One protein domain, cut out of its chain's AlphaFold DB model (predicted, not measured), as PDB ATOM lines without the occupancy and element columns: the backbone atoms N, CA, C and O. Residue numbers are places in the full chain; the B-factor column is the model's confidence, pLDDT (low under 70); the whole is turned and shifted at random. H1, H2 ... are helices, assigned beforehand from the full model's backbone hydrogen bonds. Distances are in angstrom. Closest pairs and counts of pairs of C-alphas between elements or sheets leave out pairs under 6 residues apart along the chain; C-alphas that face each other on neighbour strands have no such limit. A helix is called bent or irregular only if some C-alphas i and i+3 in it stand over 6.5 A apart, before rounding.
ATOM      1  N   ASP A 673     -21.985  20.513   7.203       77.44
ATOM      2  CA  ASP A 673     -23.105  19.830   6.541       77.44
ATOM      3  C   ASP A 673     -23.758  18.780   7.467       77.44
ATOM      4  O   ASP A 673     -24.983  18.663   7.544       77.44
ATOM      5  N   LEU A 674     -22.948  18.036   8.233       75.62
ATOM      6  CA  LEU A 674     -23.431  17.076   9.234       75.62
ATOM      7  C   LEU A 674     -24.163  17.752  10.399       75.62
ATOM      8  O   LEU A 674     -25.182  17.244  10.871       75.62
ATOM      9  N   THR A 675     -23.651  18.890  10.865       76.94
ATOM     10  CA  THR A 675     -24.289  19.671  11.933       76.94
ATOM     11  C   THR A 675     -25.638  20.216  11.463       76.94
ATOM     12  O   THR A 675     -26.630  20.125  12.185       76.94
ATOM     13  N   ASP A 676     -25.705  20.684  10.217       76.44
ATOM     14  CA  ASP A 676     -26.934  21.171   9.595       76.44
ATOM     15  C   ASP A 676     -27.980  20.067   9.444       76.44
ATOM     16  O   ASP A 676     -29.155  20.271   9.758       76.44
ATOM     17  N   ALA A 677     -27.568  18.881   8.995       73.62
ATOM     18  CA  ALA A 677     -28.448  17.722   8.887       73.62
ATOM     19  C   ALA A 677     -29.013  17.310  10.257       73.62
ATOM     20  O   ALA A 677     -30.208  17.032  10.386       73.62
ATOM     21  N   ARG A 678     -28.164  17.315  11.294       78.69
ATOM     22  CA  ARG A 678     -28.546  16.991  12.675       78.69
ATOM     23  C   ARG A 678     -29.574  17.978  13.229       78.69
ATOM     24  O   ARG A 678     -30.596  17.544  13.760       78.69
ATOM     25  N   ASP A 679     -29.323  19.280  13.097       80.88
ATOM     26  CA  ASP A 679     -30.217  20.327  13.604       80.88
ATOM     27  C   ASP A 679     -31.572  20.303  12.868       80.88
ATOM     28  O   ASP A 679     -32.625  20.411  13.505       80.88
ATOM     29  N   ASN A 680     -31.574  20.067  11.547       76.88
ATOM     30  CA  ASN A 680     -32.804  19.856  10.776       76.88
ATOM     31  C   ASN A 680     -33.589  18.634  11.271       76.88
ATOM     32  O   ASN A 680     -34.805  18.719  11.455       76.88
ATOM     33  N   LEU A 681     -32.918  17.500  11.503       77.25
ATOM     34  CA  LEU A 681     -33.564  16.272  11.979       77.25
ATOM     35  C   LEU A 681     -34.189  16.467  13.365       77.25
ATOM     36  O   LEU A 681     -35.308  16.014  13.610       77.25
ATOM     37  N   CYS A 682     -33.480  17.163  14.256       81.75
ATOM     38  CA  CYS A 682     -33.966  17.498  15.590       81.75
ATOM     39  C   CYS A 682     -35.241  18.355  15.523       81.75
ATOM     40  O   CYS A 682     -36.254  17.995  16.129       81.75
ATOM     41  N   CYS A 683     -35.222  19.433  14.731       82.94
ATOM     42  CA  CYS A 683     -36.372  20.326  14.571       82.94
ATOM     43  C   CYS A 683     -37.575  19.609  13.946       82.94
ATOM     44  O   CYS A 683     -38.689  19.737  14.448       82.94
ATOM     45  N   ASN A 684     -37.359  18.814  12.895       79.06
ATOM     46  CA  ASN A 684     -38.435  18.086  12.226       79.06
ATOM     47  C   ASN A 684     -39.069  17.035  13.154       79.06
ATOM     48  O   ASN A 684     -40.287  16.992  13.309       79.06
ATOM     49  N   LYS A 685     -38.252  16.254  13.872       79.56
ATOM     50  CA  LYS A 685     -38.759  15.294  14.861       79.56
ATOM     51  C   LYS A 685     -39.572  15.982  15.962       79.56
ATOM     52  O   LYS A 685     -40.637  15.497  16.332       79.56
ATOM     53  N   ALA A 686     -39.096  17.121  16.471       83.50
ATOM     54  CA  ALA A 686     -39.825  17.894  17.474       83.50
ATOM     55  C   ALA A 686     -41.158  18.446  16.935       83.50
ATOM     56  O   ALA A 686     -42.147  18.442  17.667       83.50
ATOM     57  N   LEU A 687     -41.193  18.882  15.672       84.62
ATOM     58  CA  LEU A 687     -42.403  19.350  14.996       84.62
ATOM     59  C   LEU A 687     -43.425  18.216  14.832       84.62
ATOM     60  O   LEU A 687     -44.581  18.386  15.218       84.62
ATOM     61  N   MET A 688     -43.003  17.056  14.319       77.81
ATOM     62  CA  MET A 688     -43.876  15.893  14.111       77.81
ATOM     63  C   MET A 688     -44.478  15.392  15.426       77.81
ATOM     64  O   MET A 688     -45.695  15.255  15.529       77.81
ATOM     65  N   ASP A 689     -43.652  15.228  16.463       81.62
ATOM     66  CA  ASP A 689     -44.117  14.786  17.782       81.62
ATOM     67  C   ASP A 689     -45.140  15.765  18.394       81.62
ATOM     68  O   ASP A 689     -46.091  15.342  19.055       81.62
ATOM     69  N   ALA A 690     -44.956  17.077  18.191       86.19
ATOM     70  CA  ALA A 690     -45.891  18.094  18.672       86.19
ATOM     71  C   ALA A 690     -47.218  18.066  17.898       86.19
ATOM     72  O   ALA A 690     -48.290  18.189  18.495       86.19
ATOM     73  N   ARG A 691     -47.155  17.861  16.580       83.81
ATOM     74  CA  ARG A 691     -48.333  17.742  15.716       83.81
ATOM     75  C   ARG A 691     -49.160  16.506  16.056       83.81
ATOM     76  O   ARG A 691     -50.379  16.605  16.166       83.81
ATOM     77  N   ASP A 692     -48.515  15.364  16.259       80.25
ATOM     78  CA  ASP A 692     -49.208  14.112  16.574       80.25
ATOM     79  C   ASP A 692     -49.905  14.190  17.940       80.25
ATOM     80  O   ASP A 692     -51.059  13.774  18.069       80.25
ATOM     81  N   GLN A 693     -49.265  14.828  18.930       85.00
ATOM     82  CA  GLN A 693     -49.890  15.136  20.224       85.00
ATOM     83  C   GLN A 693     -51.103  16.061  20.072       85.00
ATOM     84  O   GLN A 693     -52.139  15.828  20.698       85.00
ATOM     85  N   HIS A 694     -51.004  17.092  19.228       87.00
ATOM     86  CA  HIS A 694     -52.129  17.985  18.963       87.00
ATOM     87  C   HIS A 694     -53.297  17.258  18.293       87.00
ATOM     88  O   HIS A 694     -54.445  17.421  18.696       87.00
ATOM     89  N   ARG A 695     -53.000  16.408  17.304       81.62
ATOM     90  CA  ARG A 695     -54.000  15.627  16.573       81.62
ATOM     91  C   ARG A 695     -54.713  14.622  17.475       81.62
ATOM     92  O   ARG A 695     -55.929  14.489  17.366       81.62
ATOM     93  N   GLN A 696     -53.986  13.936  18.361       81.38
ATOM     94  CA  GLN A 696     -54.588  13.060  19.371       81.38
ATOM     95  C   GLN A 696     -55.522  13.842  20.292       81.38
ATOM     96  O   GLN A 696     -56.678  13.465  20.440       81.38
ATOM     97  N   MET A 697     -55.070  14.983  20.813       84.19
ATOM     98  CA  MET A 697     -55.888  15.842  21.669       84.19
ATOM     99  C   MET A 697     -57.163  16.326  20.964       84.19
ATOM    100  O   MET A 697     -58.246  16.234  21.539       84.19
ATOM    101  N   LEU A 698     -57.070  16.767  19.703       79.81
ATOM    102  CA  LEU A 698     -58.244  17.132  18.904       79.81
ATOM    103  C   LEU A 698     -59.174  15.932  18.680       79.81
ATOM    104  O   LEU A 698     -60.382  16.070  18.820       79.81
ATOM    105  N   SER A 699     -58.640  14.748  18.376       76.69
ATOM    106  CA  SER A 699     -59.439  13.526  18.203       76.69
ATOM    107  C   SER A 699     -60.171  13.117  19.488       76.69
ATOM    108  O   SER A 699     -61.345  12.744  19.444       76.69
ATOM    109  N   ASP A 700     -59.506  13.210  20.637       76.38
ATOM    110  CA  ASP A 700     -60.081  12.905  21.949       76.38
ATOM    111  C   ASP A 700     -61.176  13.912  22.317       76.38
ATOM    112  O   ASP A 700     -62.246  13.530  22.790       76.38
ATOM    113  N   LEU A 701     -60.962  15.198  22.020       72.31
ATOM    114  CA  LEU A 701     -61.990  16.226  22.178       72.31
ATOM    115  C   LEU A 701     -63.186  15.963  21.257       72.31
ATOM    116  O   LEU A 701     -64.322  16.000  21.714       72.31
ATOM    117  N   LEU A 702     -62.954  15.647  19.982       69.12
ATOM    118  CA  LEU A 702     -64.018  15.385  19.007       69.12
ATOM    119  C   LEU A 702     -64.815  14.104  19.311       69.12
ATOM    120  O   LEU A 702     -65.991  14.021  18.952       69.12
ATOM    121  N   SER A 703     -64.195  13.110  19.951       67.31
ATOM    122  CA  SER A 703     -64.832  11.833  20.302       67.31
ATOM    123  C   SER A 703     -65.505  11.847  21.680       67.31
ATOM    124  O   SER A 703     -66.570  11.251  21.832       67.31
ATOM    125  N   GLY A 704     -64.931  12.548  22.662       61.31
ATOM    126  CA  GLY A 704     -65.470  12.664  24.021       61.31
ATOM    127  C   GLY A 704     -66.542  13.747  24.193       61.31
ATOM    128  O   GLY A 704     -67.367  13.650  25.096       61.31
ATOM    129  N   ALA A 705     -66.574  14.762  23.322       56.94
ATOM    130  CA  ALA A 705     -67.466  15.922  23.419       56.94
ATOM    131  C   ALA A 705     -68.745  15.806  22.580       56.94
ATOM    132  O   ALA A 705     -69.168  16.775  21.938       56.94
ATOM    133  N   ALA A 706     -69.378  14.637  22.559       49.50
ATOM    134  CA  ALA A 706     -70.680  14.472  21.927       49.50
ATOM    135  C   ALA A 706     -71.783  15.187  22.745       49.50
ATOM    136  O   ALA A 706     -72.614  14.531  23.361       49.50
ATOM    137  N   GLY A 707     -71.790  16.529  22.762       54.69
ATOM    138  CA  GLY A 707     -72.975  17.313  23.132       54.69
ATOM    139  C   GLY A 707     -72.791  18.657  23.853       54.69
ATOM    140  O   GLY A 707     -73.653  19.506  23.671       54.69
ATOM    141  N   GLU A 708     -71.729  18.897  24.637       56.97
ATOM    142  CA  GLU A 708     -71.810  19.929  25.710       56.97
ATOM    143  C   GLU A 708     -70.695  20.996  25.787       56.97
ATOM    144  O   GLU A 708     -70.718  21.822  26.693       56.97
ATOM    145  N   LEU A 709     -69.721  21.046  24.873       62.81
ATOM    146  CA  LEU A 709     -68.617  22.025  24.971       62.81
ATOM    147  C   LEU A 709     -68.962  23.392  24.343       62.81
ATOM    148  O   LEU A 709     -69.268  23.466  23.151       62.81
ATOM    149  N   ASP A 710     -68.878  24.479  25.117       67.31
ATOM    150  CA  ASP A 710     -69.024  25.861  24.625       67.31
ATOM    151  C   ASP A 710     -67.854  26.257  23.697       67.31
ATOM    152  O   ASP A 710     -66.725  25.789  23.865       67.31
ATOM    153  N   GLY A 711     -68.107  27.121  22.705       67.75
ATOM    154  CA  GLY A 711     -67.099  27.551  21.720       67.75
ATOM    155  C   GLY A 711     -65.904  28.265  22.364       67.75
ATOM    156  O   GLY A 711     -64.755  28.019  21.998       67.75
ATOM    157  N   ASN A 712     -66.157  29.056  23.411       74.75
ATOM    158  CA  ASN A 712     -65.098  29.722  24.173       74.75
ATOM    159  C   ASN A 712     -64.221  28.727  24.947       74.75
ATOM    160  O   ASN A 712     -63.003  28.893  25.008       74.75
ATOM    161  N   GLU A 713     -64.815  27.672  25.514       76.69
ATOM    162  CA  GLU A 713     -64.074  26.658  26.270       76.69
ATOM    163  C   GLU A 713     -63.171  25.819  25.351       76.69
ATOM    164  O   GLU A 713     -62.039  25.480  25.710       76.69
ATOM    165  N   LEU A 714     -63.639  25.525  24.135       77.75
ATOM    166  CA  LEU A 714     -62.855  24.832  23.113       77.75
ATOM    167  C   LEU A 714     -61.619  25.651  22.701       77.75
ATOM    168  O   LEU A 714     -60.507  25.116  22.649       77.75
ATOM    169  N   GLN A 715     -61.799  26.952  22.473       82.31
ATOM    170  CA  GLN A 715     -60.716  27.848  22.077       82.31
ATOM    171  C   GLN A 715     -59.707  28.087  23.209       82.31
ATOM    172  O   GLN A 715     -58.500  28.141  22.966       82.31
ATOM    173  N   GLU A 716     -60.163  28.139  24.465       84.44
ATOM    174  CA  GLU A 716     -59.271  28.244  25.622       84.44
ATOM    175  C   GLU A 716     -58.421  26.974  25.814       84.44
ATOM    176  O   GLU A 716     -57.216  27.056  26.083       84.44
ATOM    177  N   ARG A 717     -59.008  25.783  25.625       82.50
ATOM    178  CA  ARG A 717     -58.269  24.509  25.680       82.50
ATOM    179  C   ARG A 717     -57.245  24.387  24.550       82.50
ATOM    180  O   ARG A 717     -56.124  23.937  24.806       82.50
ATOM    181  N   HIS A 718     -57.585  24.833  23.338       85.69
ATOM    182  CA  HIS A 718     -56.635  24.899  22.222       85.69
ATOM    183  C   HIS A 718     -55.469  25.834  22.523       85.69
ATOM    184  O   HIS A 718     -54.319  25.409  22.409       85.69
ATOM    185  N   ALA A 719     -55.744  27.058  22.986       86.69
ATOM    186  CA  ALA A 719     -54.706  28.033  23.308       86.69
ATOM    187  C   ALA A 719     -53.711  27.484  24.346       86.69
ATOM    188  O   ALA A 719     -52.498  27.568  24.148       86.69
ATOM    189  N   ARG A 720     -54.212  26.831  25.408       88.25
ATOM    190  CA  ARG A 720     -53.366  26.181  26.427       88.25
ATOM    191  C   ARG A 720     -52.512  25.054  25.844       88.25
ATOM    192  O   ARG A 720     -51.331  24.958  26.177       88.25
ATOM    193  N   SER A 721     -53.085  24.212  24.983       87.44
ATOM    194  CA  SER A 721     -52.348  23.116  24.346       87.44
ATOM    195  C   SER A 721     -51.293  23.629  23.363       87.44
ATOM    196  O   SER A 721     -50.152  23.177  23.416       87.44
ATOM    197  N   ARG A 722     -51.630  24.610  22.519       90.88
ATOM    198  CA  ARG A 722     -50.694  25.244  21.582       90.88
ATOM    199  C   ARG A 722     -49.481  25.803  22.323       90.88
ATOM    200  O   ARG A 722     -48.346  25.531  21.939       90.88
ATOM    201  N   ASP A 723     -49.711  26.542  23.404       91.31
ATOM    202  CA  ASP A 723     -48.636  27.175  24.167       91.31
ATOM    203  C   ASP A 723     -47.791  26.153  24.960       91.31
ATOM    204  O   ASP A 723     -46.605  26.388  25.205       91.31
ATOM    205  N   ASP A 724     -48.358  25.008  25.364       91.88
ATOM    206  CA  ASP A 724     -47.599  23.881  25.936       91.88
ATOM    207  C   ASP A 724     -46.735  23.178  24.877       91.88
ATOM    208  O   ASP A 724     -45.540  22.962  25.085       91.88
ATOM    209  N   LEU A 725     -47.302  22.889  23.703       90.94
ATOM    210  CA  LEU A 725     -46.598  22.234  22.599       90.94
ATOM    211  C   LEU A 725     -45.443  23.087  22.065       90.94
ATOM    212  O   LEU A 725     -44.346  22.569  21.860       90.94
ATOM    213  N   LEU A 726     -45.645  24.402  21.917       91.94
ATOM    214  CA  LEU A 726     -44.577  25.325  21.523       91.94
ATOM    215  C   LEU A 726     -43.448  25.376  22.567       91.94
ATOM    216  O   LEU A 726     -42.278  25.397  22.192       91.94
ATOM    217  N   ARG A 727     -43.764  25.323  23.868       91.31
ATOM    218  CA  ARG A 727     -42.741  25.251  24.928       91.31
ATOM    219  C   ARG A 727     -41.955  23.940  24.894       91.31
ATOM    220  O   ARG A 727     -40.739  23.954  25.074       91.31
ATOM    221  N   ARG A 728     -42.617  22.806  24.649       88.94
ATOM    222  CA  ARG A 728     -41.943  21.503  24.500       88.94
ATOM    223  C   ARG A 728     -41.059  21.448  23.257       88.94
ATOM    224  O   ARG A 728     -39.988  20.845  23.310       88.94
ATOM    225  N   PHE A 729     -41.488  22.079  22.165       90.31
ATOM    226  CA  PHE A 729     -40.680  22.234  20.958       90.31
ATOM    227  C   PHE A 729     -39.390  23.009  21.257       90.31
ATOM    228  O   PHE A 729     -38.301  22.530  20.941       90.31
ATOM    229  N   ASP A 730     -39.495  24.148  21.946       89.38
ATOM    230  CA  ASP A 730     -38.327  24.946  22.341       89.38
ATOM    231  C   ASP A 730     -37.369  24.163  23.241       89.38
ATOM    232  O   ASP A 730     -36.159  24.180  23.031       89.38
ATOM    233  N   ALA A 731     -37.905  23.435  24.225       87.44
ATOM    234  CA  ALA A 731     -37.099  22.643  25.150       87.44
ATOM    235  C   ALA A 731     -36.323  21.521  24.440       87.44
ATOM    236  O   ALA A 731     -35.196  21.216  24.818       87.44
ATOM    237  N   ARG A 732     -36.906  20.912  23.400       84.44
ATOM    238  CA  ARG A 732     -36.260  19.848  22.612       84.44
ATOM    239  C   ARG A 732     -35.259  20.363  21.585       84.44
ATOM    240  O   ARG A 732     -34.387  19.606  21.179       84.44
ATOM    241  N   THR A 733     -35.396  21.615  21.162       85.00
ATOM    242  CA  THR A 733     -34.528  22.250  20.160       85.00
ATOM    243  C   THR A 733     -33.487  23.178  20.784       85.00
ATOM    244  O   THR A 733     -32.775  23.872  20.063       85.00
ATOM    245  N   VAL A 734     -33.354  23.174  22.115       81.31
ATOM    246  CA  VAL A 734     -32.428  24.055  22.841       81.31
ATOM    247  C   VAL A 734     -30.960  23.797  22.480       81.31
ATOM    248  O   VAL A 734     -30.158  24.727  22.478       81.31
ATOM    249  N   ASP A 735     -30.638  22.552  22.116       74.44
ATOM    250  CA  ASP A 735     -29.295  22.120  21.715       74.44
ATOM    251  C   ASP A 735     -29.003  22.369  20.221       74.44
ATOM    252  O   ASP A 735     -27.878  22.153  19.761       74.44
ATOM    253  N   CYS A 736     -29.990  22.835  19.443       77.69
ATOM    254  CA  CYS A 736     -29.783  23.227  18.052       77.69
ATOM    255  C   CYS A 736     -28.980  24.531  17.986       77.69
ATOM    256  O   CYS A 736     -29.292  25.528  18.640       77.69
ATOM    257  N   ILE A 737     -27.969  24.560  17.124       72.25
ATOM    258  CA  ILE A 737     -27.032  25.680  17.015       72.25
ATOM    259  C   ILE A 737     -27.662  26.820  16.202       72.25
ATOM    260  O   ILE A 737     -27.495  28.003  16.518       72.25
ATOM    261  N   ARG A 738     -28.447  26.487  15.167       76.50
ATOM    262  CA  ARG A 738     -29.103  27.486  14.307       76.50
ATOM    263  C   ARG A 738     -30.424  28.002  14.873       76.50
ATOM    264  O   ARG A 738     -31.500  27.498  14.556       76.50
ATOM    265  N   ARG A 739     -30.367  29.141  15.563       77.50
ATOM    266  CA  ARG A 739     -31.569  29.840  16.066       77.50
ATOM    267  C   ARG A 739     -32.561  30.252  14.972       77.50
ATOM    268  O   ARG A 739     -33.763  30.176  15.192       77.50
ATOM    269  N   GLN A 740     -32.080  30.669  13.796       79.25
ATOM    270  CA  GLN A 740     -32.957  31.044  12.674       79.25
ATOM    271  C   GLN A 740     -33.749  29.846  12.133       79.25
ATOM    272  O   GLN A 740     -34.933  29.981  11.834       79.25
ATOM    273  N   LEU A 741     -33.114  28.671  12.061       80.88
ATOM    274  CA  LEU A 741     -33.767  27.434  11.635       80.88
ATOM    275  C   LEU A 741     -34.867  27.046  12.629       80.88
ATOM    276  O   LEU A 741     -36.016  26.864  12.235       80.88
ATOM    277  N   VAL A 742     -34.533  27.016  13.924       84.06
ATOM    278  CA  VAL A 742     -35.488  26.723  15.005       84.06
ATOM    279  C   VAL A 742     -36.673  27.692  14.970       84.06
ATOM    280  O   VAL A 742     -37.817  27.261  15.069       84.06
ATOM    281  N   ALA A 743     -36.427  28.990  14.760       84.38
ATOM    282  CA  ALA A 743     -37.487  29.992  14.648       84.38
ATOM    283  C   ALA A 743     -38.415  29.743  13.445       84.38
ATOM    284  O   ALA A 743     -39.631  29.886  13.574       84.38
ATOM    285  N   SER A 744     -37.864  29.331  12.298       85.38
ATOM    286  CA  SER A 744     -38.653  28.966  11.116       85.38
ATOM    287  C   SER A 744     -39.571  27.774  11.398       85.38
ATOM    288  O   SER A 744     -40.779  27.874  11.194       85.38
ATOM    289  N   TYR A 745     -39.025  26.677  11.939       83.56
ATOM    290  CA  TYR A 745     -39.810  25.487  12.296       83.56
ATOM    291  C   TYR A 745     -40.838  25.775  13.397       83.56
ATOM    292  O   TYR A 745     -41.952  25.260  13.356       83.56
ATOM    293  N   ARG A 746     -40.507  26.642  14.360       88.50
ATOM    294  CA  ARG A 746     -41.439  27.077  15.405       88.50
ATOM    295  C   ARG A 746     -42.634  27.836  14.830       88.50
ATOM    296  O   ARG A 746     -43.769  27.588  15.235       88.50
ATOM    297  N   ASN A 747     -42.385  28.768  13.910       86.62
ATOM    298  CA  ASN A 747     -43.448  29.517  13.242       86.62
ATOM    299  C   ASN A 747     -44.318  28.585  12.397       86.62
ATOM    300  O   ASN A 747     -45.541  28.669  12.477       86.62
ATOM    301  N   GLN A 748     -43.697  27.652  11.671       85.50
ATOM    302  CA  GLN A 748     -44.405  26.625  10.912       85.50
ATOM    303  C   GLN A 748     -45.312  25.778  11.816       85.50
ATOM    304  O   GLN A 748     -46.498  25.640  11.525       85.50
ATOM    305  N   LEU A 749     -44.790  25.281  12.944       86.94
ATOM    306  CA  LEU A 749     -45.571  24.524  13.924       86.94
ATOM    307  C   LEU A 749     -46.764  25.344  14.429       86.94
ATOM    308  O   LEU A 749     -47.883  24.843  14.451       86.94
ATOM    309  N   LYS A 750     -46.556  26.614  14.794       88.81
ATOM    310  CA  LYS A 750     -47.642  27.488  15.260       88.81
ATOM    311  C   LYS A 750     -48.765  27.602  14.222       88.81
ATOM    312  O   LYS A 750     -49.924  27.411  14.577       88.81
ATOM    313  N   THR A 751     -48.419  27.874  12.963       85.56
ATOM    314  CA  THR A 751     -49.396  28.005  11.873       85.56
ATOM    315  C   THR A 751     -50.160  26.703  11.631       85.56
ATOM    316  O   THR A 751     -51.378  26.734  11.493       85.56
ATOM    317  N   GLN A 752     -49.480  25.554  11.648       83.19
ATOM    318  CA  GLN A 752     -50.122  24.246  11.458       83.19
ATOM    319  C   GLN A 752     -51.097  23.899  12.597       83.19
ATOM    320  O   GLN A 752     -52.191  23.390  12.355       83.19
ATOM    321  N   LEU A 753     -50.743  24.217  13.848       86.25
ATOM    322  CA  LEU A 753     -51.635  24.025  14.999       86.25
ATOM    323  C   LEU A 753     -52.894  24.903  14.899       86.25
ATOM    324  O   LEU A 753     -53.980  24.459  15.266       86.25
ATOM    325  N   GLU A 754     -52.767  26.133  14.398       85.75
ATOM    326  CA  GLU A 754     -53.899  27.046  14.180       85.75
ATOM    327  C   GLU A 754     -54.805  26.553  13.038       85.75
ATOM    328  O   GLU A 754     -56.013  26.431  13.234       85.75
ATOM    329  N   ASN A 755     -54.231  26.149  11.900       83.12
ATOM    330  CA  ASN A 755     -54.988  25.606  10.765       83.12
ATOM    331  C   ASN A 755     -55.758  24.325  11.126       83.12
ATOM    332  O   ASN A 755     -56.933  24.189  10.789       83.12
ATOM    333  N   SER A 756     -55.112  23.388  11.830       81.00
ATOM    334  CA  SER A 756     -55.750  22.122  12.220       81.00
ATOM    335  C   SER A 756     -56.921  22.315  13.189       81.00
ATOM    336  O   SER A 756     -57.880  21.542  13.172       81.00
ATOM    337  N   PHE A 757     -56.872  23.371  14.003       84.69
ATOM    338  CA  PHE A 757     -57.962  23.746  14.891       84.69
ATOM    339  C   PHE A 757     -59.109  24.427  14.149       84.69
ATOM    340  O   PHE A 757     -60.252  24.032  14.361       84.69
ATOM    341  N   GLU A 758     -58.818  25.368  13.240       82.00
ATOM    342  CA  GLU A 758     -59.839  25.978  12.368       82.00
ATOM    343  C   GLU A 758     -60.604  24.908  11.570       82.00
ATOM    344  O   GLU A 758     -61.826  24.982  11.427       82.00
ATOM    345  N   GLU A 759     -59.897  23.883  11.080       77.38
ATOM    346  CA  GLU A 759     -60.503  22.744  10.388       77.38
ATOM    347  C   GLU A 759     -61.438  21.946  11.317       77.38
ATOM    348  O   GLU A 759     -62.587  21.671  10.961       77.38
ATOM    349  N   ALA A 760     -60.983  21.607  12.528       76.62
ATOM    350  CA  ALA A 760     -61.783  20.867  13.506       76.62
ATOM    351  C   ALA A 760     -63.025  21.648  13.981       76.62
ATOM    352  O   ALA A 760     -64.104  21.066  14.117       76.62
ATOM    353  N   GLU A 761     -62.886  22.954  14.207       78.06
ATOM    354  CA  GLU A 761     -63.971  23.851  14.608       78.06
ATOM    355  C   GLU A 761     -65.049  23.941  13.522       78.06
ATOM    356  O   GLU A 761     -66.233  23.752  13.807       78.06
ATOM    357  N   LEU A 762     -64.649  24.114  12.259       76.50
ATOM    358  CA  LEU A 762     -65.579  24.176  11.133       76.50
ATOM    359  C   LEU A 762     -66.395  22.880  10.984       76.50
ATOM    360  O   LEU A 762     -67.609  22.929  10.774       76.50
ATOM    361  N   PHE A 763     -65.768  21.712  11.143       72.62
ATOM    362  CA  PHE A 763     -66.495  20.440  11.106       72.62
ATOM    363  C   PHE A 763     -67.462  20.272  12.284       72.62
ATOM    364  O   PHE A 763     -68.552  19.718  12.113       72.62
ATOM    365  N   LEU A 764     -67.108  20.771  13.473       72.44
ATOM    366  CA  LEU A 764     -68.017  20.800  14.619       72.44
ATOM    367  C   LEU A 764     -69.222  21.717  14.374       72.44
ATOM    368  O   LEU A 764     -70.351  21.318  14.668       72.44
ATOM    369  N   GLU A 765     -69.015  22.906  13.801       71.81
ATOM    370  CA  GLU A 765     -70.090  23.835  13.422       71.81
ATOM    371  C   GLU A 765     -71.056  23.208  12.405       71.81
ATOM    372  O   GLU A 765     -72.282  23.266  12.571       71.81
ATOM    373  N   GLN A 766     -70.524  22.548  11.373       71.12
ATOM    374  CA  GLN A 766     -71.333  21.863  10.360       71.12
ATOM    375  C   GLN A 766     -72.137  20.694  10.954       71.12
ATOM    376  O   GLN A 766     -73.301  20.485  10.601       71.12
ATOM    377  N   ARG A 767     -71.553  19.958  11.910       68.94
ATOM    378  CA  ARG A 767     -72.230  18.856  12.609       68.94
ATOM    379  C   ARG A 767     -73.336  19.356  13.545       68.94
ATOM    380  O   ARG A 767     -74.403  18.746  13.590       68.94
ATOM    381  N   ARG A 768     -73.123  20.476  14.248       69.19
ATOM    382  CA  ARG A 768     -74.135  21.135  15.106       69.19
ATOM    383  C   ARG A 768     -75.308  21.702  14.312       69.19
ATOM    384  O   ARG A 768     -76.441  21.641  14.774       69.19
ATOM    385  N   SER A 769     -75.045  22.231  13.120       69.06
ATOM    386  CA  SER A 769     -76.070  22.804  12.237       69.06
ATOM    387  C   SER A 769     -76.871  21.758  11.443       69.06
ATOM    388  O   SER A 769     -77.771  22.129  10.691       69.06
ATOM    389  N   GLY A 770     -76.589  20.459  11.619       62.66
ATOM    390  CA  GLY A 770     -77.350  19.370  10.996       62.66
ATOM    391  C   GLY A 770     -77.169  19.263   9.478       62.66
ATOM    392  O   GLY A 770     -78.020  18.689   8.798       62.66
ATOM    393  N   GLN A 771     -76.085  19.816   8.925       64.62
ATOM    394  CA  GLN A 771     -75.812  19.775   7.488       64.62
ATOM    395  C   GLN A 771     -75.405  18.357   7.055       64.62
ATOM    396  O   GLN A 771     -74.352  17.850   7.440       64.62
ATOM    397  N   ALA A 772     -76.220  17.721   6.206       56.97
ATOM    398  CA  ALA A 772     -76.034  16.338   5.748       56.97
ATOM    399  C   ALA A 772     -74.774  16.094   4.876       56.97
ATOM    400  O   ALA A 772     -74.511  14.954   4.504       56.97
ATOM    401  N   GLY A 773     -73.995  17.138   4.556       65.50
ATOM    402  CA  GLY A 773     -72.782  17.077   3.724       65.50
ATOM    403  C   GLY A 773     -71.440  17.151   4.471       65.50
ATOM    404  O   GLY A 773     -70.395  16.994   3.849       65.50
ATOM    405  N   ALA A 774     -71.439  17.392   5.787       66.69
ATOM    406  CA  ALA A 774     -70.214  17.676   6.551       66.69
ATOM    407  C   ALA A 774     -69.226  16.494   6.590       66.69
ATOM    408  O   ALA A 774     -68.019  16.647   6.407       66.69
ATOM    409  N   GLU A 775     -69.753  15.292   6.819       72.12
ATOM    410  CA  GLU A 775     -68.950  14.071   6.903       72.12
ATOM    411  C   GLU A 775     -68.427  13.647   5.523       72.12
ATOM    412  O   GLU A 775     -67.311  13.142   5.409       72.12
ATOM    413  N   THR A 776     -69.196  13.914   4.466       77.62
ATOM    414  CA  THR A 776     -68.812  13.686   3.070       77.62
ATOM    415  C   THR A 776     -67.686  14.625   2.636       77.62
ATOM    416  O   THR A 776     -66.691  14.151   2.094       77.62
ATOM    417  N   ASP A 777     -67.767  15.922   2.954       78.00
ATOM    418  CA  ASP A 777     -66.689  16.891   2.693       78.00
ATOM    419  C   ASP A 777     -65.403  16.517   3.452       78.00
ATOM    420  O   ASP A 777     -64.310  16.531   2.880       78.00
ATOM    421  N   ARG A 778     -65.527  16.079   4.715       77.94
ATOM    422  CA  ARG A 778     -64.400  15.591   5.528       77.94
ATOM    423  C   ARG A 778     -63.741  14.350   4.930       77.94
ATOM    424  O   ARG A 778     -62.513  14.242   4.909       77.94
ATOM    425  N   GLN A 779     -64.532  13.389   4.458       81.62
ATOM    426  CA  GLN A 779     -64.017  12.182   3.807       81.62
ATOM    427  C   GLN A 779     -63.341  12.511   2.472       81.62
ATOM    428  O   GLN A 779     -62.248  12.003   2.221       81.62
ATOM    429  N   ALA A 780     -63.919  13.408   1.671       84.12
ATOM    430  CA  ALA A 780     -63.340  13.860   0.408       84.12
ATOM    431  C   ALA A 780     -61.991  14.574   0.609       84.12
ATOM    432  O   ALA A 780     -61.029  14.262  -0.094       84.12
ATOM    433  N   MET A 781     -61.876  15.474   1.598       83.38
ATOM    434  CA  MET A 781     -60.598  16.128   1.931       83.38
ATOM    435  C   MET A 781     -59.539  15.108   2.359       83.38
ATOM    436  O   MET A 781     -58.402  15.166   1.890       83.38
ATOM    437  N   ASN A 782     -59.901  14.154   3.223       82.88
ATOM    438  CA  ASN A 782     -58.969  13.127   3.689       82.88
ATOM    439  C   ASN A 782     -58.497  12.214   2.553       82.88
ATOM    440  O   ASN A 782     -57.308  11.913   2.480       82.88
ATOM    441  N   GLN A 783     -59.397  11.802   1.658       86.06
ATOM    442  CA  GLN A 783     -59.054  10.986   0.490       86.06
ATOM    443  C   GLN A 783     -58.120  11.730  -0.468       86.06
ATOM    444  O   GLN A 783     -57.110  11.175  -0.886       86.06
ATOM    445  N   ALA A 784     -58.409  12.997  -0.770       87.12
ATOM    446  CA  ALA A 784     -57.572  13.804  -1.651       87.12
ATOM    447  C   ALA A 784     -56.178  14.085  -1.056       87.12
ATOM    448  O   ALA A 784     -55.177  13.976  -1.764       87.12
ATOM    449  N   ARG A 785     -56.085  14.376   0.252       85.75
ATOM    450  CA  ARG A 785     -54.793  14.520   0.953       85.75
ATOM    451  C   ARG A 785     -54.015  13.200   1.002       85.75
ATOM    452  O   ARG A 785     -52.797  13.211   0.861       85.75
ATOM    453  N   GLN A 786     -54.700  12.070   1.193       85.44
ATOM    454  CA  GLN A 786     -54.059  10.753   1.177       85.44
ATOM    455  C   GLN A 786     -53.493  10.430  -0.209       85.44
ATOM    456  O   GLN A 786     -52.334  10.044  -0.297       85.44
ATOM    457  N   GLN A 787     -54.258  10.680  -1.276       88.94
ATOM    458  CA  GLN A 787     -53.776  10.486  -2.644       88.94
ATOM    459  C   GLN A 787     -52.535  11.339  -2.929       88.94
ATOM    460  O   GLN A 787     -51.566  10.847  -3.500       88.94
ATOM    461  N   TYR A 788     -52.547  12.609  -2.511       89.88
ATOM    462  CA  TYR A 788     -51.384  13.483  -2.648       89.88
ATOM    463  C   TYR A 788     -50.137  12.880  -1.983       89.88
ATOM    464  O   TYR A 788     -49.074  12.821  -2.601       89.88
ATOM    465  N   ARG A 789     -50.276  12.400  -0.737       84.25
ATOM    466  CA  ARG A 789     -49.180  11.752  -0.005       84.25
ATOM    467  C   ARG A 789     -48.670  10.512  -0.725       84.25
ATOM    468  O   ARG A 789     -47.466  10.400  -0.911       84.25
ATOM    469  N   ASP A 790     -49.563   9.638  -1.174       87.00
ATOM    470  CA  ASP A 790     -49.180   8.391  -1.839       87.00
ATOM    471  C   ASP A 790     -48.385   8.661  -3.134       87.00
ATOM    472  O   ASP A 790     -47.351   8.032  -3.364       87.00
ATOM    473  N   ILE A 791     -48.800   9.655  -3.937       87.81
ATOM    474  CA  ILE A 791     -48.090  10.069  -5.162       87.81
ATOM    475  C   ILE A 791     -46.689  10.608  -4.840       87.81
ATOM    476  O   ILE A 791     -45.708  10.241  -5.497       87.81
ATOM    477  N   MET A 792     -46.581  11.483  -3.839       86.94
ATOM    478  CA  MET A 792     -45.300  12.088  -3.470       86.94
ATOM    479  C   MET A 792     -44.350  11.075  -2.817       86.94
ATOM    480  O   MET A 792     -43.158  11.081  -3.125       86.94
ATOM    481  N   ASP A 793     -44.858  10.169  -1.984       82.75
ATOM    482  CA  ASP A 793     -44.067   9.092  -1.385       82.75
ATOM    483  C   ASP A 793     -43.520   8.137  -2.456       82.75
ATOM    484  O   ASP A 793     -42.345   7.762  -2.406       82.75
ATOM    485  N   ASP A 794     -44.319   7.787  -3.470       84.69
ATOM    486  CA  ASP A 794     -43.856   6.985  -4.610       84.69
ATOM    487  C   ASP A 794     -42.757   7.682  -5.412       84.69
ATOM    488  O   ASP A 794     -41.765   7.052  -5.788       84.69
ATOM    489  N   CYS A 795     -42.888   8.991  -5.616       84.44
ATOM    490  CA  CYS A 795     -41.878   9.803  -6.283       84.44
ATOM    491  C   CYS A 795     -40.546   9.817  -5.508       84.44
ATOM    492  O   CYS A 795     -39.477   9.716  -6.113       84.44
ATOM    493  N   LEU A 796     -40.594   9.892  -4.176       78.75
ATOM    494  CA  LEU A 796     -39.406   9.962  -3.317       78.75
ATOM    495  C   LEU A 796     -38.767   8.591  -3.030       78.75
ATOM    496  O   LEU A 796     -37.578   8.532  -2.703       78.75
ATOM    497  N   ARG A 797     -39.495   7.476  -3.215       78.44
ATOM    498  CA  ARG A 797     -38.941   6.106  -3.128       78.44
ATOM    499  C   ARG A 797     -37.808   5.850  -4.129       78.44
ATOM    500  O   ARG A 797     -36.934   5.030  -3.851       78.44
ATOM    501  N   GLY A 798     -37.806   6.536  -5.274       72.62
ATOM    502  CA  GLY A 798     -36.772   6.418  -6.310       72.62
ATOM    503  C   GLY A 798     -35.446   7.121  -5.988       72.62
ATOM    504  O   GLY A 798     -34.483   6.969  -6.739       72.62
ATOM    505  N   GLY A 799     -35.377   7.869  -4.884       70.81
ATOM    506  CA  GLY A 799     -34.256   8.739  -4.537       70.81
ATOM    507  C   GLY A 799     -34.629  10.226  -4.609       70.81
ATOM    508  O   GLY A 799     -35.763  10.567  -4.940       70.81
ATOM    509  N   PRO A 800     -33.695  11.129  -4.268       76.94
ATOM    510  CA  PRO A 800     -33.960  12.559  -4.242       76.94
ATOM    511  C   PRO A 800     -34.172  13.097  -5.657       76.94
ATOM    512  O   PRO A 800     -33.393  12.814  -6.570       76.94
ATOM    513  N   LEU A 801     -35.210  13.907  -5.821       80.56
ATOM    514  CA  LEU A 801     -35.524  14.584  -7.073       80.56
ATOM    515  C   LEU A 801     -34.777  15.915  -7.160       80.56
ATOM    516  O   LEU A 801     -34.603  16.606  -6.150       80.56
ATOM    517  N   SER A 802     -34.376  16.297  -8.376       80.50
ATOM    518  CA  SER A 802     -33.862  17.644  -8.636       80.50
ATOM    519  C   SER A 802     -34.942  18.691  -8.334       80.50
ATOM    520  O   SER A 802     -36.135  18.392  -8.368       80.50
ATOM    521  N   GLU A 803     -34.545  19.930  -8.043       74.56
ATOM    522  CA  GLU A 803     -35.479  20.999  -7.660       74.56
ATOM    523  C   GLU A 803     -36.562  21.244  -8.735       74.56
ATOM    524  O   GLU A 803     -37.733  21.456  -8.416       74.56
ATOM    525  N   GLY A 804     -36.189  21.124 -10.017       78.62
ATOM    526  CA  GLY A 804     -37.111  21.230 -11.150       78.62
ATOM    527  C   GLY A 804     -38.058  20.034 -11.281       78.62
ATOM    528  O   GLY A 804     -39.258  20.225 -11.492       78.62
ATOM    529  N   ASP A 805     -37.549  18.812 -11.107       83.31
ATOM    530  CA  ASP A 805     -38.363  17.595 -11.208       83.31
ATOM    531  C   ASP A 805     -39.340  17.489 -10.035       83.31
ATOM    532  O   ASP A 805     -40.519  17.199 -10.239       83.31
ATOM    533  N   PHE A 806     -38.883  17.812  -8.822       84.81
ATOM    534  CA  PHE A 806     -39.721  17.852  -7.628       84.81
ATOM    535  C   PHE A 806     -40.885  18.833  -7.803       84.81
ATOM    536  O   PHE A 806     -42.038  18.453  -7.611       84.81
ATOM    537  N   ALA A 807     -40.609  20.061  -8.258       83.19
ATOM    538  CA  ALA A 807     -41.652  21.058  -8.497       83.19
ATOM    539  C   ALA A 807     -42.669  20.611  -9.564       83.19
ATOM    540  O   ALA A 807     -43.843  20.971  -9.483       83.19
ATOM    541  N   SER A 808     -42.237  19.835 -10.563       86.44
ATOM    542  CA  SER A 808     -43.128  19.301 -11.599       86.44
ATOM    543  C   SER A 808     -44.062  18.209 -11.064       86.44
ATOM    544  O   SER A 808     -45.272  18.284 -11.284       86.44
ATOM    545  N   GLN A 809     -43.523  17.258 -10.293       87.69
ATOM    546  CA  GLN A 809     -44.289  16.176  -9.667       87.69
ATOM    547  C   GLN A 809     -45.259  16.717  -8.620       87.69
ATOM    548  O   GLN A 809     -46.418  16.315  -8.569       87.69
ATOM    549  N   GLN A 810     -44.813  17.711  -7.850       86.69
ATOM    550  CA  GLN A 810     -45.635  18.381  -6.856       86.69
ATOM    551  C   GLN A 810     -46.883  19.011  -7.488       86.69
ATOM    552  O   GLN A 810     -47.989  18.784  -7.005       86.69
ATOM    553  N   ARG A 811     -46.735  19.753  -8.595       87.69
ATOM    554  CA  ARG A 811     -47.880  20.362  -9.296       87.69
ATOM    555  C   ARG A 811     -48.845  19.314  -9.851       87.69
ATOM    556  O   ARG A 811     -50.053  19.499  -9.753       87.69
ATOM    557  N   ALA A 812     -48.325  18.217 -10.404       88.69
ATOM    558  CA  ALA A 812     -49.154  17.128 -10.917       88.69
ATOM    559  C   ALA A 812     -49.983  16.471  -9.797       88.69
ATOM    560  O   ALA A 812     -51.191  16.290  -9.947       88.69
ATOM    561  N   ALA A 813     -49.356  16.201  -8.649       88.94
ATOM    562  CA  ALA A 813     -50.029  15.656  -7.474       88.94
ATOM    563  C   ALA A 813     -51.077  16.629  -6.898       88.94
ATOM    564  O   ALA A 813     -52.172  16.207  -6.522       88.94
ATOM    565  N   GLU A 814     -50.781  17.935  -6.857       89.44
ATOM    566  CA  GLU A 814     -51.730  18.972  -6.419       89.44
ATOM    567  C   GLU A 814     -52.971  19.032  -7.325       89.44
ATOM    568  O   GLU A 814     -54.099  19.120  -6.832       89.44
ATOM    569  N   GLU A 815     -52.787  18.962  -8.647       89.56
ATOM    570  CA  GLU A 815     -53.895  18.933  -9.607       89.56
ATOM    571  C   GLU A 815     -54.763  17.681  -9.450       89.56
ATOM    572  O   GLU A 815     -55.994  17.768  -9.502       89.56
ATOM    573  N   GLU A 816     -54.149  16.519  -9.240       89.81
ATOM    574  CA  GLU A 816     -54.866  15.259  -9.058       89.81
ATOM    575  C   GLU A 816     -55.666  15.236  -7.749       89.81
ATOM    576  O   GLU A 816     -56.848  14.876  -7.748       89.81
ATOM    577  N   ALA A 817     -55.081  15.735  -6.657       88.19
ATOM    578  CA  ALA A 817     -55.774  15.900  -5.385       88.19
ATOM    579  C   ALA A 817     -56.961  16.872  -5.500       88.19
ATOM    580  O   ALA A 817     -58.054  16.568  -5.016       88.19
ATOM    581  N   ARG A 818     -56.789  18.011  -6.191       89.44
ATOM    582  CA  ARG A 818     -57.879  18.971  -6.463       89.44
ATOM    583  C   ARG A 818     -59.013  18.328  -7.267       89.44
ATOM    584  O   ARG A 818     -60.183  18.534  -6.939       89.44
ATOM    585  N   ARG A 819     -58.691  17.521  -8.286       89.31
ATOM    586  CA  ARG A 819     -59.694  16.790  -9.084       89.31
ATOM    587  C   ARG A 819     -60.484  15.804  -8.227       89.31
ATOM    588  O   ARG A 819     -61.713  15.842  -8.258       89.31
ATOM    589  N   LEU A 820     -59.806  14.975  -7.435       89.19
ATOM    590  CA  LEU A 820     -60.459  14.005  -6.547       89.19
ATOM    591  C   LEU A 820     -61.341  14.678  -5.498       89.19
ATOM    592  O   LEU A 820     -62.472  14.243  -5.278       89.19
ATOM    593  N   PHE A 821     -60.857  15.766  -4.898       88.25
ATOM    594  CA  PHE A 821     -61.638  16.534  -3.939       88.25
ATOM    595  C   PHE A 821     -62.926  17.067  -4.575       88.25
ATOM    596  O   PHE A 821     -64.007  16.855  -4.035       88.25
ATOM    597  N   SER A 822     -62.835  17.666  -5.768       85.19
ATOM    598  CA  SER A 822     -64.006  18.192  -6.481       85.19
ATOM    599  C   SER A 822     -65.031  17.118  -6.876       85.19
ATOM    600  O   SER A 822     -66.222  17.412  -6.936       85.19
ATOM    601  N   ALA A 823     -64.589  15.880  -7.120       84.12
ATOM    602  CA  ALA A 823     -65.449  14.776  -7.543       84.12
ATOM    603  C   ALA A 823     -66.231  14.131  -6.387       84.12
ATOM    604  O   ALA A 823     -67.355  13.676  -6.590       84.12
ATOM    605  N   ASN A 824     -65.648  14.100  -5.183       83.31
ATOM    606  CA  ASN A 824     -66.203  13.379  -4.031       83.31
ATOM    607  C   ASN A 824     -66.885  14.292  -2.996       83.31
ATOM    608  O   ASN A 824     -67.395  13.802  -1.987       83.31
ATOM    609  N   ARG A 825     -66.885  15.609  -3.221       79.81
ATOM    610  CA  ARG A 825     -67.448  16.601  -2.299       79.81
ATOM    611  C   ARG A 825     -68.986  16.596  -2.286       79.81
ATOM    612  O   ARG A 825     -69.627  16.323  -3.300       79.81
ATOM    613  N   GLY A 826     -69.584  16.914  -1.134       71.00
ATOM    614  CA  GLY A 826     -71.031  17.041  -0.951       71.00
ATOM    615  C   GLY A 826     -71.650  18.282  -1.625       71.00
ATOM    616  O   GLY A 826     -70.940  19.156  -2.128       71.00
ATOM    617  N   PRO A 827     -72.994  18.382  -1.666       66.62
ATOM    618  CA  PRO A 827     -73.702  19.495  -2.304       66.62
ATOM    619  C   PRO A 827     -73.373  20.851  -1.654       66.62
ATOM    620  O   PRO A 827     -73.242  20.963  -0.439       66.62
ATOM    621  N   ALA A 828     -73.263  21.901  -2.475       59.69
ATOM    622  CA  ALA A 828     -72.838  23.227  -2.027       59.69
ATOM    623  C   ALA A 828     -73.792  23.833  -0.973       59.69
ATOM    624  O   ALA A 828     -74.995  23.987  -1.203       59.69
ATOM    625  N   HIS A 829     -73.235  24.226   0.174       64.31
ATOM    626  CA  HIS A 829     -73.942  24.867   1.287       64.31
ATOM    627  C   HIS A 829     -73.269  26.190   1.701       64.31
ATOM    628  O   HIS A 829     -72.174  26.523   1.233       64.31
ATOM    629  N   GLY A 830     -73.926  26.963   2.578       55.75
ATOM    630  CA  GLY A 830     -73.409  28.216   3.146       55.75
ATOM    631  C   GLY A 830     -72.159  27.972   3.996       55.75
ATOM    632  O   GLY A 830     -72.256  27.755   5.196       55.75
ATOM    633  N   GLY A 831     -70.996  27.936   3.345       63.81
ATOM    634  CA  GLY A 831     -69.717  27.509   3.922       63.81
ATOM    635  C   GLY A 831     -68.724  26.960   2.889       63.81
ATOM    636  O   GLY A 831     -67.561  26.741   3.225       63.81
ATOM    637  N   ALA A 832     -69.147  26.785   1.628       68.12
ATOM    638  CA  ALA A 832     -68.349  26.123   0.602       68.12
ATOM    639  C   ALA A 832     -66.941  26.720   0.400       68.12
ATOM    640  O   ALA A 832     -65.977  25.960   0.345       68.12
ATOM    641  N   GLN A 833     -66.823  28.055   0.405       75.81
ATOM    642  CA  GLN A 833     -65.548  28.770   0.259       75.81
ATOM    643  C   GLN A 833     -64.561  28.529   1.412       75.81
ATOM    644  O   GLN A 833     -63.361  28.464   1.165       75.81
ATOM    645  N   ARG A 834     -65.029  28.391   2.666       74.06
ATOM    646  CA  ARG A 834     -64.130  28.120   3.811       74.06
ATOM    647  C   ARG A 834     -63.539  26.713   3.718       74.06
ATOM    648  O   ARG A 834     -62.362  26.535   4.000       74.06
ATOM    649  N   VAL A 835     -64.323  25.735   3.264       76.44
ATOM    650  CA  VAL A 835     -63.847  24.357   3.053       76.44
ATOM    651  C   VAL A 835     -62.812  24.295   1.921       76.44
ATOM    652  O   VAL A 835     -61.794  23.633   2.085       76.44
ATOM    653  N   ASP A 836     -63.011  25.023   0.814       80.94
ATOM    654  CA  ASP A 836     -62.009  25.093  -0.267       80.94
ATOM    655  C   ASP A 836     -60.699  25.742   0.212       80.94
ATOM    656  O   ASP A 836     -59.612  25.260  -0.098       80.94
ATOM    657  N   GLN A 837     -60.787  26.796   1.032       82.06
ATOM    658  CA  GLN A 837     -59.607  27.422   1.637       82.06
ATOM    659  C   GLN A 837     -58.859  26.471   2.582       82.06
ATOM    660  O   GLN A 837     -57.631  26.428   2.556       82.06
ATOM    661  N   LEU A 838     -59.575  25.693   3.400       79.12
ATOM    662  CA  LEU A 838     -58.975  24.685   4.284       79.12
ATOM    663  C   LEU A 838     -58.366  23.513   3.498       79.12
ATOM    664  O   LEU A 838     -57.349  22.946   3.907       79.12
ATOM    665  N   PHE A 839     -58.960  23.157   2.357       84.19
ATOM    666  CA  PHE A 839     -58.416  22.136   1.468       84.19
ATOM    667  C   PHE A 839     -57.082  22.598   0.884       84.19
ATOM    668  O   PHE A 839     -56.075  21.908   1.048       84.19
ATOM    669  N   ASP A 840     -57.059  23.799   0.305       83.06
ATOM    670  CA  ASP A 840     -55.862  24.377  -0.302       83.06
ATOM    671  C   ASP A 840     -54.731  24.566   0.720       83.06
ATOM    672  O   ASP A 840     -53.590  24.195   0.440       83.06
ATOM    673  N   ARG A 841     -55.038  25.044   1.937       81.19
ATOM    674  CA  ARG A 841     -54.050  25.127   3.028       81.19
ATOM    675  C   ARG A 841     -53.505  23.752   3.417       81.19
ATOM    676  O   ARG A 841     -52.304  23.606   3.608       81.19
ATOM    677  N   GLY A 842     -54.365  22.739   3.491       78.31
ATOM    678  CA  GLY A 842     -53.946  21.377   3.815       78.31
ATOM    679  C   GLY A 842     -53.050  20.737   2.759       78.31
ATOM    680  O   GLY A 842     -52.073  20.083   3.102       78.31
ATOM    681  N   ILE A 843     -53.346  20.948   1.475       83.38
ATOM    682  CA  ILE A 843     -52.472  20.499   0.383       83.38
ATOM    683  C   ILE A 843     -51.130  21.235   0.427       83.38
ATOM    684  O   ILE A 843     -50.082  20.623   0.228       83.38
ATOM    685  N   GLN A 844     -51.137  22.525   0.764       81.19
ATOM    686  CA  GLN A 844     -49.913  23.302   0.934       81.19
ATOM    687  C   GLN A 844     -49.054  22.801   2.111       81.19
ATOM    688  O   GLN A 844     -47.828  22.801   2.018       81.19
ATOM    689  N   GLU A 845     -49.669  22.320   3.195       75.56
ATOM    690  CA  GLU A 845     -48.959  21.665   4.302       75.56
ATOM    691  C   GLU A 845     -48.345  20.316   3.895       75.56
ATOM    692  O   GLU A 845     -47.185  20.050   4.216       75.56
ATOM    693  N   GLU A 846     -49.082  19.474   3.164       79.56
ATOM    694  CA  GLU A 846     -48.554  18.195   2.662       79.56
ATOM    695  C   GLU A 846     -47.410  18.408   1.658       79.56
ATOM    696  O   GLU A 846     -46.408  17.692   1.689       79.56
ATOM    697  N   SER A 847     -47.507  19.449   0.831       78.88
ATOM    698  CA  SER A 847     -46.441  19.892  -0.071       78.88
ATOM    699  C   SER A 847     -45.163  20.281   0.675       78.88
ATOM    700  O   SER A 847     -44.070  19.822   0.326       78.88
ATOM    701  N   GLN A 848     -45.280  21.064   1.750       73.69
ATOM    702  CA  GLN A 848     -44.128  21.416   2.583       73.69
ATOM    703  C   GLN A 848     -43.489  20.175   3.215       73.69
ATOM    704  O   GLN A 848     -42.262  20.067   3.242       73.69
ATOM    705  N   ASN A 849     -44.294  19.214   3.677       73.19
ATOM    706  CA  ASN A 849     -43.785  17.958   4.235       73.19
ATOM    707  C   ASN A 849     -43.024  17.137   3.183       73.19
ATOM    708  O   ASN A 849     -41.934  16.638   3.469       73.19
ATOM    709  N   ALA A 850     -43.550  17.045   1.958       76.12
ATOM    710  CA  ALA A 850     -42.889  16.359   0.850       76.12
ATOM    711  C   ALA A 850     -41.571  17.045   0.442       76.12
ATOM    712  O   ALA A 850     -40.583  16.369   0.152       76.12
ATOM    713  N   ALA A 851     -41.514  18.381   0.475       73.94
ATOM    714  CA  ALA A 851     -40.297  19.141   0.179       73.94
ATOM    715  C   ALA A 851     -39.199  18.886   1.220       73.94
ATOM    716  O   ALA A 851     -38.035  18.667   0.874       73.94
ATOM    717  N   VAL A 852     -39.580  18.840   2.500       68.88
ATOM    718  CA  VAL A 852     -38.673  18.473   3.592       68.88
ATOM    719  C   VAL A 852     -38.193  17.028   3.425       68.88
ATOM    720  O   VAL A 852     -36.996  16.771   3.543       68.88
ATOM    721  N   ALA A 853     -39.082  16.088   3.086       70.25
ATOM    722  CA  ALA A 853     -38.708  14.699   2.827       70.25
ATOM    723  C   ALA A 853     -37.699  14.572   1.669       70.25
ATOM    724  O   ALA A 853     -36.675  13.912   1.831       70.25
ATOM    725  N   ASN A 854     -37.912  15.272   0.546       75.69
ATOM    726  CA  ASN A 854     -36.968  15.292  -0.577       75.69
ATOM    727  C   ASN A 854     -35.586  15.840  -0.174       75.69
ATOM    728  O   ASN A 854     -34.550  15.277  -0.538       75.69
ATOM    729  N   PHE A 855     -35.562  16.904   0.635       69.94
ATOM    730  CA  PHE A 855     -34.326  17.468   1.178       69.94
ATOM    731  C   PHE A 855     -33.565  16.454   2.047       69.94
ATOM    732  O   PHE A 855     -32.366  16.257   1.851       69.94
ATOM    733  N   PHE A 856     -34.249  15.748   2.955       65.19
ATOM    734  CA  PHE A 856     -33.622  14.714   3.788       65.19
ATOM    735  C   PHE A 856     -33.067  13.549   2.966       65.19
ATOM    736  O   PHE A 856     -31.944  13.111   3.221       65.19
ATOM    737  N   THR A 857     -33.808  13.072   1.965       68.44
ATOM    738  CA  THR A 857     -33.346  12.004   1.065       68.44
ATOM    739  C   THR A 857     -32.101  12.440   0.283       68.44
ATOM    740  O   THR A 857     -31.178  11.647   0.094       68.44
ATOM    741  N   SER A 858     -32.021  13.718  -0.101       67.69
ATOM    742  CA  SER A 858     -30.856  14.305  -0.775       67.69
ATOM    743  C   SER A 858     -29.630  14.375   0.139       67.69
ATOM    744  O   SER A 858     -28.546  13.918  -0.226       67.69
ATOM    745  N   VAL A 859     -29.817  14.851   1.373       61.66
ATOM    746  CA  VAL A 859     -28.762  14.931   2.393       61.66
ATOM    747  C   VAL A 859     -28.240  13.540   2.774       61.66
ATOM    748  O   VAL A 859     -27.029  13.333   2.832       61.66
ATOM    749  N   LEU A 860     -29.123  12.557   2.972       63.72
ATOM    750  CA  LEU A 860     -28.733  11.170   3.252       63.72
ATOM    751  C   LEU A 860     -27.924  10.560   2.101       63.72
ATOM    752  O   LEU A 860     -26.889   9.941   2.353       63.72
ATOM    753  N   ASN A 861     -28.331  10.780   0.848       64.75
ATOM    754  CA  ASN A 861     -27.576  10.307  -0.314       64.75
ATOM    755  C   ASN A 861     -26.212  10.994  -0.464       64.75
ATOM    756  O   ASN A 861     -25.247  10.339  -0.856       64.75
ATOM    757  N   ALA A 862     -26.101  12.280  -0.122       58.38
ATOM    758  CA  ALA A 862     -24.831  13.004  -0.146       58.38
ATOM    759  C   ALA A 862     -23.869  12.555   0.973       58.38
ATOM    760  O   ALA A 862     -22.655  12.517   0.771       58.38
ATOM    761  N   LEU A 863     -24.398  12.184   2.145       56.88
ATOM    762  CA  LEU A 863     -23.607  11.773   3.312       56.88
ATOM    763  C   LEU A 863     -23.235  10.283   3.317       56.88
ATOM    764  O   LEU A 863     -22.218   9.910   3.909       56.88
ATOM    765  N   MET A 864     -24.023   9.426   2.660       54.72
ATOM    766  CA  MET A 864     -23.810   7.973   2.611       54.72
ATOM    767  C   MET A 864     -22.406   7.558   2.134       54.72
ATOM    768  O   MET A 864     -21.777   6.750   2.820       54.72
ATOM    769  N   PRO A 865     -21.837   8.111   1.044       54.59
ATOM    770  CA  PRO A 865     -20.477   7.775   0.611       54.59
ATOM    771  C   PRO A 865     -19.419   8.106   1.672       54.59
ATOM    772  O   PRO A 865     -18.466   7.353   1.879       54.59
ATOM    773  N   THR A 866     -19.604   9.219   2.380       51.78
ATOM    774  CA  THR A 866     -18.677   9.737   3.390       51.78
ATOM    775  C   THR A 866     -18.741   8.922   4.678       51.78
ATOM    776  O   THR A 866     -17.699   8.565   5.228       51.78
ATOM    777  N   LEU A 867     -19.945   8.547   5.121       49.47
ATOM    778  CA  LEU A 867     -20.165   7.648   6.259       49.47
ATOM    779  C   LEU A 867     -19.638   6.237   5.976       49.47
ATOM    780  O   LEU A 867     -18.961   5.657   6.824       49.47
ATOM    781  N   VAL A 868     -19.859   5.717   4.764       51.31
ATOM    782  CA  VAL A 868     -19.294   4.435   4.316       51.31
ATOM    783  C   VAL A 868     -17.764   4.502   4.272       51.31
ATOM    784  O   VAL A 868     -17.111   3.558   4.716       51.31
ATOM    785  N   SER A 869     -17.178   5.618   3.820       47.56
ATOM    786  CA  SER A 869     -15.724   5.847   3.823       47.56
ATOM    787  C   SER A 869     -15.136   5.931   5.238       47.56
ATOM    788  O   SER A 869     -14.089   5.342   5.510       47.56
ATOM    789  N   LEU A 870     -15.804   6.628   6.163       44.22
ATOM    790  CA  LEU A 870     -15.380   6.705   7.564       44.22
ATOM    791  C   LEU A 870     -15.469   5.337   8.250       44.22
ATOM    792  O   LEU A 870     -14.532   4.945   8.942       44.22
ATOM    793  N   ALA A 871     -16.552   4.593   8.014       41.09
ATOM    794  CA  ALA A 871     -16.739   3.248   8.547       41.09
ATOM    795  C   ALA A 871     -15.697   2.268   7.988       41.09
ATOM    796  O   ALA A 871     -15.092   1.521   8.752       41.09
ATOM    797  N   THR A 872     -15.398   2.313   6.684       42.62
ATOM    798  CA  THR A 872     -14.332   1.481   6.090       42.62
ATOM    799  C   THR A 872     -12.946   1.854   6.605       42.62
ATOM    800  O   THR A 872     -12.151   0.958   6.882       42.62
ATOM    801  N   LYS A 873     -12.648   3.143   6.815       44.31
ATOM    802  CA  LYS A 873     -11.381   3.584   7.427       44.31
ATOM    803  C   LYS A 873     -11.269   3.182   8.901       44.31
ATOM    804  O   LYS A 873     -10.187   2.789   9.326       44.31
ATOM    805  N   ALA A 874     -12.358   3.241   9.667       34.75
ATOM    806  CA  ALA A 874     -12.398   2.791  11.058       34.75
ATOM    807  C   ALA A 874     -12.217   1.266  11.169       34.75
ATOM    808  O   ALA A 874     -11.414   0.803  11.976       34.75
ATOM    809  N   VAL A 875     -12.874   0.492  10.298       36.16
ATOM    810  CA  VAL A 875     -12.699  -0.967  10.206       36.16
ATOM    811  C   VAL A 875     -11.275  -1.325   9.766       36.16
ATOM    812  O   VAL A 875     -10.662  -2.196  10.372       36.16
ATOM    813  N   ALA A 876     -10.692  -0.615   8.795       33.19
ATOM    814  CA  ALA A 876      -9.300  -0.822   8.388       33.19
ATOM    815  C   ALA A 876      -8.303  -0.516   9.521       33.19
ATOM    816  O   ALA A 876      -7.306  -1.218   9.663       33.19
ATOM    817  N   LYS A 877      -8.583   0.485  10.367       30.31
ATOM    818  CA  LYS A 877      -7.768   0.798  11.554       30.31
ATOM    819  C   LYS A 877      -7.886  -0.272  12.648       30.31
ATOM    820  O   LYS A 877      -6.882  -0.588  13.270       30.31
TER     821      LYS A 877
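AT A GLANCE: This is residues 673 to 877 of the 881 residues of a protein of Amphibalanus amphitrite (UniProt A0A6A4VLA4). Six helices make a long up-and-down bundle, each running against the one before, in two groups of three: H1 to H3, and H4, H5 and H6a. Residues 864 to 877 of H6 stick out. The 205 printed residues include six named helices and no named strand: all helix. The whole is only just loose, close to compact, radius of gyration of the C-alphas 20.3 A, spanning 71 by 38 by 26 A.

IN THESE COORDINATES: H6, residues 832 to 877, was assigned as one helix by its hydrogen bonds but is bent: C-alphas 862 and 865 are 6.8 A apart. Its arms are H6a, 832 to 862, 45.5 A long, and H6b, 865 to 877, 18.2 A, ending at C-alpha (-7.768, 0.798, 11.554). H1, residues 673 to 704, 46.4 A, begins at C-alpha (-23.105, 19.830, 6.541). H2 is 711 to 732, H3 739 to 768, H4 774 to 797, H5 803 to 824.

HOW THE PARTS SIT: H6a touches H4, closest C-alphas Phe 839 and Met 781, 6.4 A. H4 and H5 form a hairpin, closest C-alphas Ala 784 and Ala 817, 4.6 A. H3 touches H6a with residues 752 to 759 alone, closest C-alphas Glu 759 and Leu 838, 6.6 A. H1 and H2 form a hairpin, closest C-alphas Ala 686 and Phe 729, 5.6 A. Every O i to N i+4 pair is within hydrogen-bond range in H1 to H5, H6a and H6b.

THE WHOLE: The printed part has no cut and no long link. Confidence is under 70 at 48 residues, among them 855 to 877.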